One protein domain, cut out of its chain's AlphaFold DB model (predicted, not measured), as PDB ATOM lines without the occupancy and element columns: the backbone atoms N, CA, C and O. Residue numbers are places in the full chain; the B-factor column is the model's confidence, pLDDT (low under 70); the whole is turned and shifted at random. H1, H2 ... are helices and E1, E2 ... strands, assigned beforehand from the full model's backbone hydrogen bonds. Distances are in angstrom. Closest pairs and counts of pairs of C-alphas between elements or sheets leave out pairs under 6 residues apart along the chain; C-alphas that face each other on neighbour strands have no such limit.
ATOM      1  N   SER A   2     135.802 132.800 191.761       45.44
ATOM      2  CA  SER A   2     136.531 131.898 190.858       45.44
ATOM      3  C   SER A   2     136.936 130.628 191.603       45.44
ATOM      4  O   SER A   2     137.380 130.717 192.748       45.44
ATOM      5  N   GLU A   3     136.778 129.468 190.969       55.59
ATOM      6  CA  GLU A   3     137.251 128.199 191.528       55.59
ATOM      7  C   GLU A   3     138.783 128.217 191.713       55.59
ATOM      8  O   GLU A   3     139.490 128.788 190.875       55.59
ATOM      9  N   PRO A   4     139.311 127.618 192.798       72.06
ATOM     10  CA  PRO A   4     140.748 127.545 193.052       72.06
ATOM     11  C   PRO A   4     141.479 126.713 191.987       72.06
ATOM     12  O   PRO A   4     140.982 125.686 191.529       72.06
ATOM     13  N   ILE A   5     142.677 127.161 191.603       72.06
ATOM     14  CA  ILE A   5     143.557 126.478 190.641       72.06
ATOM     15  C   ILE A   5     144.625 125.722 191.433       72.06
ATOM     16  O   ILE A   5     145.331 126.337 192.231       72.06
ATOM     17  N   TYR A   6     144.773 124.416 191.209       77.50
ATOM     18  CA  TYR A   6     145.717 123.568 191.946       77.50
ATOM     19  C   TYR A   6     146.938 123.198 191.100       77.50
ATOM     20  O   TYR A   6     146.868 123.124 189.871       77.50
ATOM     21  N   SER A   7     148.071 122.940 191.747       65.88
ATOM     22  CA  SER A   7     149.256 122.403 191.084       65.88
ATOM     23  C   SER A   7     148.988 120.983 190.561       65.88
ATOM     24  O   SER A   7     148.091 120.294 191.052       65.88
ATOM     25  N   PRO A   8     149.751 120.499 189.564       51.16
ATOM     26  CA  PRO A   8     149.528 119.179 188.963       51.16
ATOM     27  C   PRO A   8     149.612 117.990 189.935       51.16
ATOM     28  O   PRO A   8     149.092 116.920 189.640       51.16
ATOM     29  N   ASP A   9     150.302 118.157 191.060       55.69
ATOM     30  CA  ASP A   9     150.437 117.182 192.146       55.69
ATOM     31  C   ASP A   9     149.431 117.410 193.293       55.69
ATOM     32  O   ASP A   9     149.398 116.633 194.242       55.69
ATOM     33  N   GLY A  10     148.609 118.462 193.213       65.19
ATOM     34  CA  GLY A  10     147.643 118.848 194.242       65.19
ATOM     35  C   GLY A  10     148.265 119.414 195.521       65.19
ATOM     36  O   GLY A  10     147.529 119.694 196.463       65.19
ATOM     37  N   SER A  11     149.590 119.590 195.575       74.81
ATOM     38  CA  SER A  11     150.296 120.054 196.774       74.81
ATOM     39  C   SER A  11     150.238 121.570 196.969       74.81
ATOM     40  O   SER A  11     150.566 122.055 198.049       74.81
ATOM     41  N   MET A  12     149.830 122.332 195.948       75.19
ATOM     42  CA  MET A  12     149.766 123.791 195.976       75.19
ATOM     43  C   MET A  12     148.481 124.323 195.330       75.19
ATOM     44  O   MET A  12     147.916 123.712 194.425       75.19
ATOM     45  N   VAL A  13     148.038 125.501 195.765       82.44
ATOM     46  CA  VAL A  13     146.922 126.266 195.201       82.44
ATOM     47  C   VAL A  13     147.409 127.651 194.771       82.44
ATOM     48  O   VAL A  13     148.207 128.292 195.457       82.44
ATOM     49  N   TRP A  14     146.957 128.118 193.612       73.25
ATOM     50  CA  TRP A  14     147.262 129.444 193.088       73.25
ATOM     51  C   TRP A  14     146.290 130.470 193.665       73.25
ATOM     52  O   TRP A  14     145.081 130.395 193.446       73.25
ATOM     53  N   ASN A  15     146.820 131.466 194.375       74.38
ATOM     54  CA  ASN A  15     146.018 132.523 195.003       74.38
ATOM     55  C   ASN A  15     145.834 133.774 194.118       74.38
ATOM     56  O   ASN A  15     145.379 134.809 194.598       74.38
ATOM     57  N   GLY A  16     146.243 133.713 192.846       61.09
ATOM     58  CA  GLY A  16     146.247 134.853 191.923       61.09
ATOM     59  C   GLY A  16     147.599 135.564 191.791       61.09
ATOM     60  O   GLY A  16     147.800 136.272 190.809       61.09
ATOM     61  N   THR A  17     148.540 135.356 192.719       56.97
ATOM     62  CA  THR A  17     149.886 135.971 192.691       56.97
ATOM     63  C   THR A  17     151.030 134.984 192.934       56.97
ATOM     64  O   THR A  17     152.129 135.196 192.428       56.97
ATOM     65  N   SER A  18     150.802 133.912 193.692       56.66
ATOM     66  CA  SER A  18     151.812 132.907 194.038       56.66
ATOM     67  C   SER A  18     151.187 131.533 194.301       56.66
ATOM     68  O   SER A  18     149.986 131.409 194.560       56.66
ATOM     69  N   TRP A  19     152.021 130.494 194.217       71.31
ATOM     70  CA  TRP A  19     151.675 129.131 194.620       71.31
ATOM     71  C   TRP A  19     151.814 128.992 196.138       71.31
ATOM     72  O   TRP A  19     152.864 129.320 196.691       71.31
ATOM     73  N   VAL A  20     150.767 128.501 196.803       79.81
ATOM     74  CA  VAL A  20     150.717 128.312 198.263       79.81
ATOM     75  C   VAL A  20     150.448 126.843 198.576       79.81
ATOM     76  O   VAL A  20     149.601 126.243 197.927       79.81
ATOM     77  N   ALA A  21     151.154 126.255 199.544       73.88
ATOM     78  CA  ALA A  21     151.016 124.835 199.886       73.88
ATOM     79  C   ALA A  21     149.619 124.477 200.436       73.88
ATOM     80  O   ALA A  21     149.008 125.256 201.167       73.88
ATOM     81  N   VAL A  59     139.309 117.272 199.596       49.72
ATOM     82  CA  VAL A  59     138.875 116.823 198.266       49.72
ATOM     83  C   VAL A  59     139.632 115.545 197.938       49.72
ATOM     84  O   VAL A  59     140.825 115.580 197.635       49.72
ATOM     85  N   GLU A  60     138.953 114.401 198.003       50.12
ATOM     86  CA  GLU A  60     139.400 113.219 197.266       50.12
ATOM     87  C   GLU A  60     139.344 113.568 195.774       50.12
ATOM     88  O   GLU A  60     138.294 113.489 195.145       50.12
ATOM     89  N   ASN A  61     140.462 114.040 195.215       64.38
ATOM     90  CA  ASN A  61     140.532 114.404 193.803       64.38
ATOM     91  C   ASN A  61     140.428 113.133 192.956       64.38
ATOM     92  O   ASN A  61     141.368 112.326 192.905       64.38
ATOM     93  N   THR A  62     139.295 112.967 192.279       85.69
ATOM     94  CA  THR A  62     139.076 111.862 191.348       85.69
ATOM     95  C   THR A  62     140.047 111.967 190.164       85.69
ATOM     96  O   THR A  62     140.646 113.017 189.906       85.69
ATOM     97  N   ASN A  63     140.232 110.879 189.407       88.06
ATOM     98  CA  ASN A  63     141.027 110.934 188.170       88.06
ATOM     99  C   ASN A  63     140.476 111.986 187.193       88.06
ATOM    100  O   ASN A  63     141.262 112.669 186.535       88.06
ATOM    101  N   ALA A  64     139.151 112.161 187.154       89.19
ATOM    102  CA  ALA A  64     138.498 113.193 186.360       89.19
ATOM    103  C   ALA A  64     138.905 114.606 186.813       89.19
ATOM    104  O   ALA A  64     139.299 115.406 185.968       89.19
ATOM    105  N   ASP A  65     138.923 114.889 188.120       89.94
ATOM    106  CA  ASP A  65     139.316 116.209 188.646       89.94
ATOM    107  C   ASP A  65     140.780 116.541 188.327       89.94
ATOM    108  O   ASP A  65     141.112 117.657 187.918       89.94
ATOM    109  N   LYS A  66     141.674 115.549 188.441       91.44
ATOM    110  CA  LYS A  66     143.095 115.707 188.088       91.44
ATOM    111  C   LYS A  66     143.280 116.010 186.601       91.44
ATOM    112  O   LYS A  66     144.064 116.888 186.242       91.44
ATOM    113  N   ILE A  67     142.566 115.290 185.736       92.94
ATOM    114  CA  ILE A  67     142.621 115.477 184.280       92.94
ATOM    115  C   ILE A  67     141.999 116.818 183.879       92.94
ATOM    116  O   ILE A  67     142.551 117.515 183.030       92.94
ATOM    117  N   GLU A  68     140.905 117.228 184.517       95.12
ATOM    118  CA  GLU A  68     140.296 118.539 184.295       95.12
ATOM    119  C   GLU A  68     141.240 119.672 184.695       95.12
ATOM    120  O   GLU A  68     141.399 120.637 183.943       95.12
ATOM    121  N   ASN A  69     141.944 119.534 185.820       93.06
ATOM    122  CA  ASN A  69     142.974 120.491 186.198       93.06
ATOM    123  C   ASN A  69     144.094 120.568 185.140       93.06
ATOM    124  O   ASN A  69     144.491 121.664 184.750       93.06
ATOM    125  N   LEU A  70     144.553 119.431 184.600       95.56
ATOM    126  CA  LEU A  70     145.546 119.415 183.514       95.56
ATOM    127  C   LEU A  70     145.040 120.102 182.236       95.56
ATOM    128  O   LEU A  70     145.822 120.786 181.579       95.56
ATOM    129  N   ALA A  71     143.756 119.969 181.894       96.31
ATOM    130  CA  ALA A  71     143.162 120.675 180.755       96.31
ATOM    131  C   ALA A  71     143.158 122.197 180.973       96.31
ATOM    132  O   ALA A  71     143.549 122.958 180.087       96.31
ATOM    133  N   ARG A  72     142.792 122.651 182.179       95.75
ATOM    134  CA  ARG A  72     142.830 124.078 182.549       95.75
ATOM    135  C   ARG A  72     144.258 124.632 182.502       95.75
ATOM    136  O   ARG A  72     144.471 125.715 181.960       95.75
ATOM    137  N   VAL A  73     145.239 123.878 183.005       94.12
ATOM    138  CA  VAL A  73     146.663 124.246 182.926       94.12
ATOM    139  C   VAL A  73     147.138 124.294 181.473       94.12
ATOM    140  O   VAL A  73     147.832 125.234 181.103       94.12
ATOM    141  N   MET A  74     146.742 123.337 180.628       97.06
ATOM    142  CA  MET A  74     147.077 123.357 179.201       97.06
ATOM    143  C   MET A  74     146.603 124.653 178.533       97.06
ATOM    144  O   MET A  74     147.383 125.289 177.829       97.06
ATOM    145  N   ILE A  75     145.359 125.067 178.785       95.81
ATOM    146  CA  ILE A  75     144.792 126.305 178.232       95.81
ATOM    147  C   ILE A  75     145.580 127.534 178.713       95.81
ATOM    148  O   ILE A  75     145.952 128.373 177.898       95.81
ATOM    149  N   ASP A  76     145.904 127.629 180.010       94.69
ATOM    150  CA  ASP A  76     146.746 128.718 180.536       94.69
ATOM    151  C   ASP A  76     148.128 128.755 179.863       94.69
ATOM    152  O   ASP A  76     148.622 129.827 179.518       94.69
ATOM    153  N   LYS A  77     148.742 127.593 179.621       95.06
ATOM    154  CA  LYS A  77     150.044 127.507 178.948       95.06
ATOM    155  C   LYS A  77     149.976 127.932 177.489       95.06
ATOM    156  O   LYS A  77     150.841 128.689 177.052       95.06
ATOM    157  N   LEU A  78     148.932 127.531 176.766       95.06
ATOM    158  CA  LEU A  78     148.695 127.986 175.396       95.06
ATOM    159  C   LEU A  78     148.493 129.500 175.328       95.06
ATOM    160  O   LEU A  78     149.124 130.155 174.504       95.06
ATOM    161  N   ASN A  79     147.726 130.073 176.259       91.31
ATOM    162  CA  ASN A  79     147.529 131.524 176.348       91.31
ATOM    163  C   ASN A  79     148.833 132.300 176.606       91.31
ATOM    164  O   ASN A  79     148.899 133.500 176.351       91.31
ATOM    165  N   ARG A  80     149.875 131.627 177.108       90.81
ATOM    166  CA  ARG A  80     151.221 132.183 177.324       90.81
ATOM    167  C   ARG A  80     152.214 131.832 176.209       90.81
ATOM    168  O   ARG A  80     153.386 132.170 176.335       90.81
ATOM    169  N   GLY A  81     151.783 131.133 175.155       89.25
ATOM    170  CA  GLY A  81     152.648 130.686 174.057       89.25
ATOM    171  C   GLY A  81     153.458 129.414 174.337       89.25
ATOM    172  O   GLY A  81     154.249 128.990 173.499       89.25
ATOM    173  N   ASP A  82     153.272 128.764 175.487       91.62
ATOM    174  CA  ASP A  82     154.067 127.604 175.900       91.62
ATOM    175  C   ASP A  82     153.457 126.285 175.391       91.62
ATOM    176  O   ASP A  82     152.819 125.518 176.122       91.62
ATOM    177  N   MET A  83     153.663 126.013 174.098       93.62
ATOM    178  CA  MET A  83     153.185 124.783 173.452       93.62
ATOM    179  C   MET A  83     153.840 123.511 174.009       93.62
ATOM    180  O   MET A  83     153.231 122.438 173.976       93.62
ATOM    181  N   ALA A  84     155.077 123.603 174.504       91.88
ATOM    182  CA  ALA A  84     155.806 122.451 175.022       91.88
ATOM    183  C   ALA A  84     155.150 121.933 176.307       91.88
ATOM    184  O   ALA A  84     154.777 120.758 176.382       91.88
ATOM    185  N   THR A  85     154.913 122.826 177.271       91.31
ATOM    186  CA  THR A  85     154.231 122.471 178.520       91.31
ATOM    187  C   THR A  85     152.768 122.097 178.272       91.31
ATOM    188  O   THR A  85     152.249 121.174 178.905       91.31
ATOM    189  N   ALA A  86     152.094 122.739 177.309       93.75
ATOM    190  CA  ALA A  86     150.740 122.353 176.911       93.75
ATOM    191  C   ALA A  86     150.675 120.886 176.438       93.75
ATOM    192  O   ALA A  86     149.820 120.113 176.879       93.75
ATOM    193  N   LYS A  87     151.629 120.459 175.599       92.88
ATOM    194  CA  LYS A  87     151.739 119.067 175.139       92.88
ATOM    195  C   LYS A  87     152.066 118.094 176.275       92.88
ATOM    196  O   LYS A  87     151.591 116.957 176.267       92.88
ATOM    197  N   GLU A  88     152.855 118.519 177.257       94.06
ATOM    198  CA  GLU A  88     153.137 117.709 178.443       94.06
ATOM    199  C   GLU A  88     151.865 117.440 179.260       94.06
ATOM    200  O   GLU A  88     151.630 116.296 179.651       94.06
ATOM    201  N   CYS A  89     151.006 118.448 179.446       92.88
ATOM    202  CA  CYS A  89     149.734 118.296 180.163       92.88
ATOM    203  C   CYS A  89     148.858 117.208 179.528       92.88
ATOM    204  O   CYS A  89     148.353 116.330 180.228       92.88
ATOM    205  N   TRP A  90     148.758 117.211 178.196       92.56
ATOM    206  CA  TRP A  90     148.055 116.177 177.436       92.56
ATOM    207  C   TRP A  90     148.646 114.777 177.643       92.56
ATOM    208  O   TRP A  90     147.928 113.805 177.874       92.56
ATOM    209  N   ASN A  91     149.974 114.654 177.582       92.88
ATOM    210  CA  ASN A  91     150.640 113.368 177.778       92.88
ATOM    211  C   ASN A  91     150.454 112.830 179.198       92.88
ATOM    212  O   ASN A  91     150.200 111.637 179.357       92.88
ATOM    213  N   ARG A  92     150.522 113.700 180.209       92.19
ATOM    214  CA  ARG A  92     150.281 113.331 181.607       92.19
ATOM    215  C   ARG A  92     148.832 112.915 181.843       92.19
ATOM    216  O   ARG A  92     148.613 111.924 182.528       92.19
ATOM    217  N   ALA A  93     147.865 113.602 181.236       93.31
ATOM    218  CA  ALA A  93     146.453 113.237 181.337       93.31
ATOM    219  C   ALA A  93     146.207 111.802 180.836       93.31
ATOM    220  O   ALA A  93     145.664 110.977 181.572       93.31
ATOM    221  N   LYS A  94     146.737 111.461 179.651       93.56
ATOM    222  CA  LYS A  94     146.632 110.105 179.075       93.56
ATOM    223  C   LYS A  94     147.240 109.010 179.956       93.56
ATOM    224  O   LYS A  94     146.792 107.871 179.884       93.56
ATOM    225  N   MET A  95     148.269 109.332 180.746       93.12
ATOM    226  CA  MET A  95     148.893 108.384 181.678       93.12
ATOM    227  C   MET A  95     148.048 108.137 182.933       93.12
ATOM    228  O   MET A  95     148.201 107.091 183.554       93.12
ATOM    229  N   ILE A  96     147.185 109.087 183.315       90.06
ATOM    230  CA  ILE A  96     146.278 108.947 184.462       90.06
ATOM    231  C   ILE A  96     145.082 108.083 184.066       90.06
ATOM    232  O   ILE A  96     144.831 107.056 184.691       90.06
ATOM    233  N   ASP A  97     144.344 108.505 183.038       93.69
ATOM    234  CA  ASP A  97     143.177 107.787 182.529       93.69
ATOM    235  C   ASP A  97     142.851 108.248 181.105       93.69
ATOM    236  O   ASP A  97     142.518 109.413 180.864       93.69
ATOM    237  N   LEU A  98     142.942 107.333 180.140       93.50
ATOM    238  CA  LEU A  98     142.709 107.648 178.732       93.50
ATOM    239  C   LEU A  98     141.242 108.000 178.439       93.50
ATOM    240  O   LEU A  98     140.982 108.869 177.607       93.50
ATOM    241  N   HIS A  99     140.291 107.352 179.114       94.00
ATOM    242  CA  HIS A  99     138.867 107.565 178.873       94.00
ATOM    243  C   HIS A  99     138.446 108.968 179.318       94.00
ATOM    244  O   HIS A  99     137.888 109.725 178.523       94.00
ATOM    245  N   TYR A 100     138.792 109.357 180.548       94.38
ATOM    246  CA  TYR A 100     138.505 110.710 181.034       94.38
ATOM    247  C   TYR A 100     139.276 111.784 180.271       94.38
ATOM    248  O   TYR A 100     138.754 112.877 180.059       94.38
ATOM    249  N   THR A 101     140.491 111.478 179.814       93.81
ATOM    250  CA  THR A 101     141.269 112.400 178.980       93.81
ATOM    251  C   THR A 101     140.526 112.754 177.696       93.81
ATOM    252  O   THR A 101     140.410 113.936 177.377       93.81
ATOM    253  N   TYR A 102     139.963 111.761 177.006       93.06
ATOM    254  CA  TYR A 102     139.150 111.985 175.812       93.06
ATOM    255  C   TYR A 102     137.897 112.823 176.114       93.06
ATOM    256  O   TYR A 102     137.657 113.836 175.460       93.06
ATOM    257  N   GLU A 103     137.123 112.461 177.143       95.06
ATOM    258  CA  GLU A 103     135.914 113.213 177.519       95.06
ATOM    259  C   GLU A 103     136.219 114.679 177.871       95.06
ATOM    260  O   GLU A 103     135.481 115.595 177.501       95.06
ATOM    261  N   ILE A 104     137.323 114.930 178.570       95.62
ATOM    262  CA  ILE A 104     137.651 116.267 179.065       95.62
ATOM    263  C   ILE A 104     138.306 117.114 177.973       95.62
ATOM    264  O   ILE A 104     137.831 118.209 177.687       95.62
ATOM    265  N   PHE A 105     139.379 116.649 177.342       95.75
ATOM    266  CA  PHE A 105     140.132 117.472 176.392       95.75
ATOM    267  C   PHE A 105     139.513 117.478 174.996       95.75
ATOM    268  O   PHE A 105     139.488 118.527 174.367       95.75
ATOM    269  N   GLU A 106     139.031 116.336 174.497       91.06
ATOM    270  CA  GLU A 106     138.533 116.219 173.116       91.06
ATOM    271  C   GLU A 106     137.031 116.501 172.992       91.06
ATOM    272  O   GLU A 106     136.535 116.680 171.881       91.06
ATOM    273  N   LYS A 107     136.300 116.623 174.110       91.75
ATOM    274  CA  LYS A 107     134.906 117.097 174.097       91.75
ATOM    275  C   LYS A 107     134.714 118.380 174.888       91.75
ATOM    276  O   LYS A 107     134.378 119.405 174.301       91.75
ATOM    277  N   LYS A 108     134.916 118.348 176.210       95.56
ATOM    278  CA  LYS A 108     134.576 119.483 177.089       95.56
ATOM    279  C   LYS A 108     135.425 120.731 176.813       95.56
ATOM    280  O   LYS A 108     134.878 121.829 176.810       95.56
TER     281      LYS A 108
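This is residues 2 to 21 and 59 to 108 of the 260 residues of an uncharacterized protein of Euryarchaeota archaeon (UniProt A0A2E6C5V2). H1 and H2 form a helical hairpin with H3 slantwise on it; strand hairpin E1 and E2 lies to one side. The printed part has 70 residues, mostly helix, with antiparallel E1, E2, then H1, H2, H3. It is compact, radius of gyration of the C-alphas 11.9 A, spans 32 by 32 by 20 A.

In hairpin E1, residues 12 to 14, and E2, residues 19 to 21, find N 13 and O 20 within hydrogen-bond range, 2.8 A. H1, residues 63 to 79, and H2, residues 83 to 96, touch at a shallow tilt of 7 degrees, opposite ways, C-alphas 74 and 86 closest at 4.4 A. H3, residues 98 to 108, touches H1 at a steep tilt of 48 degrees. Every O i to N i+4 pair is within hydrogen-bond range in H1 and H2, 6 of 7 in H3.

Find C-alpha 63 at (141.027, 110.934, 188.170); H1 runs 24.6 A from there. H3 ends at C-alpha 108, (134.576, 119.483, 177.089).

Across the cut, residues 22 to 58, C-alphas 21 and 59 are 14.6 A apart. Twelve printed residues have pLDDT under 70.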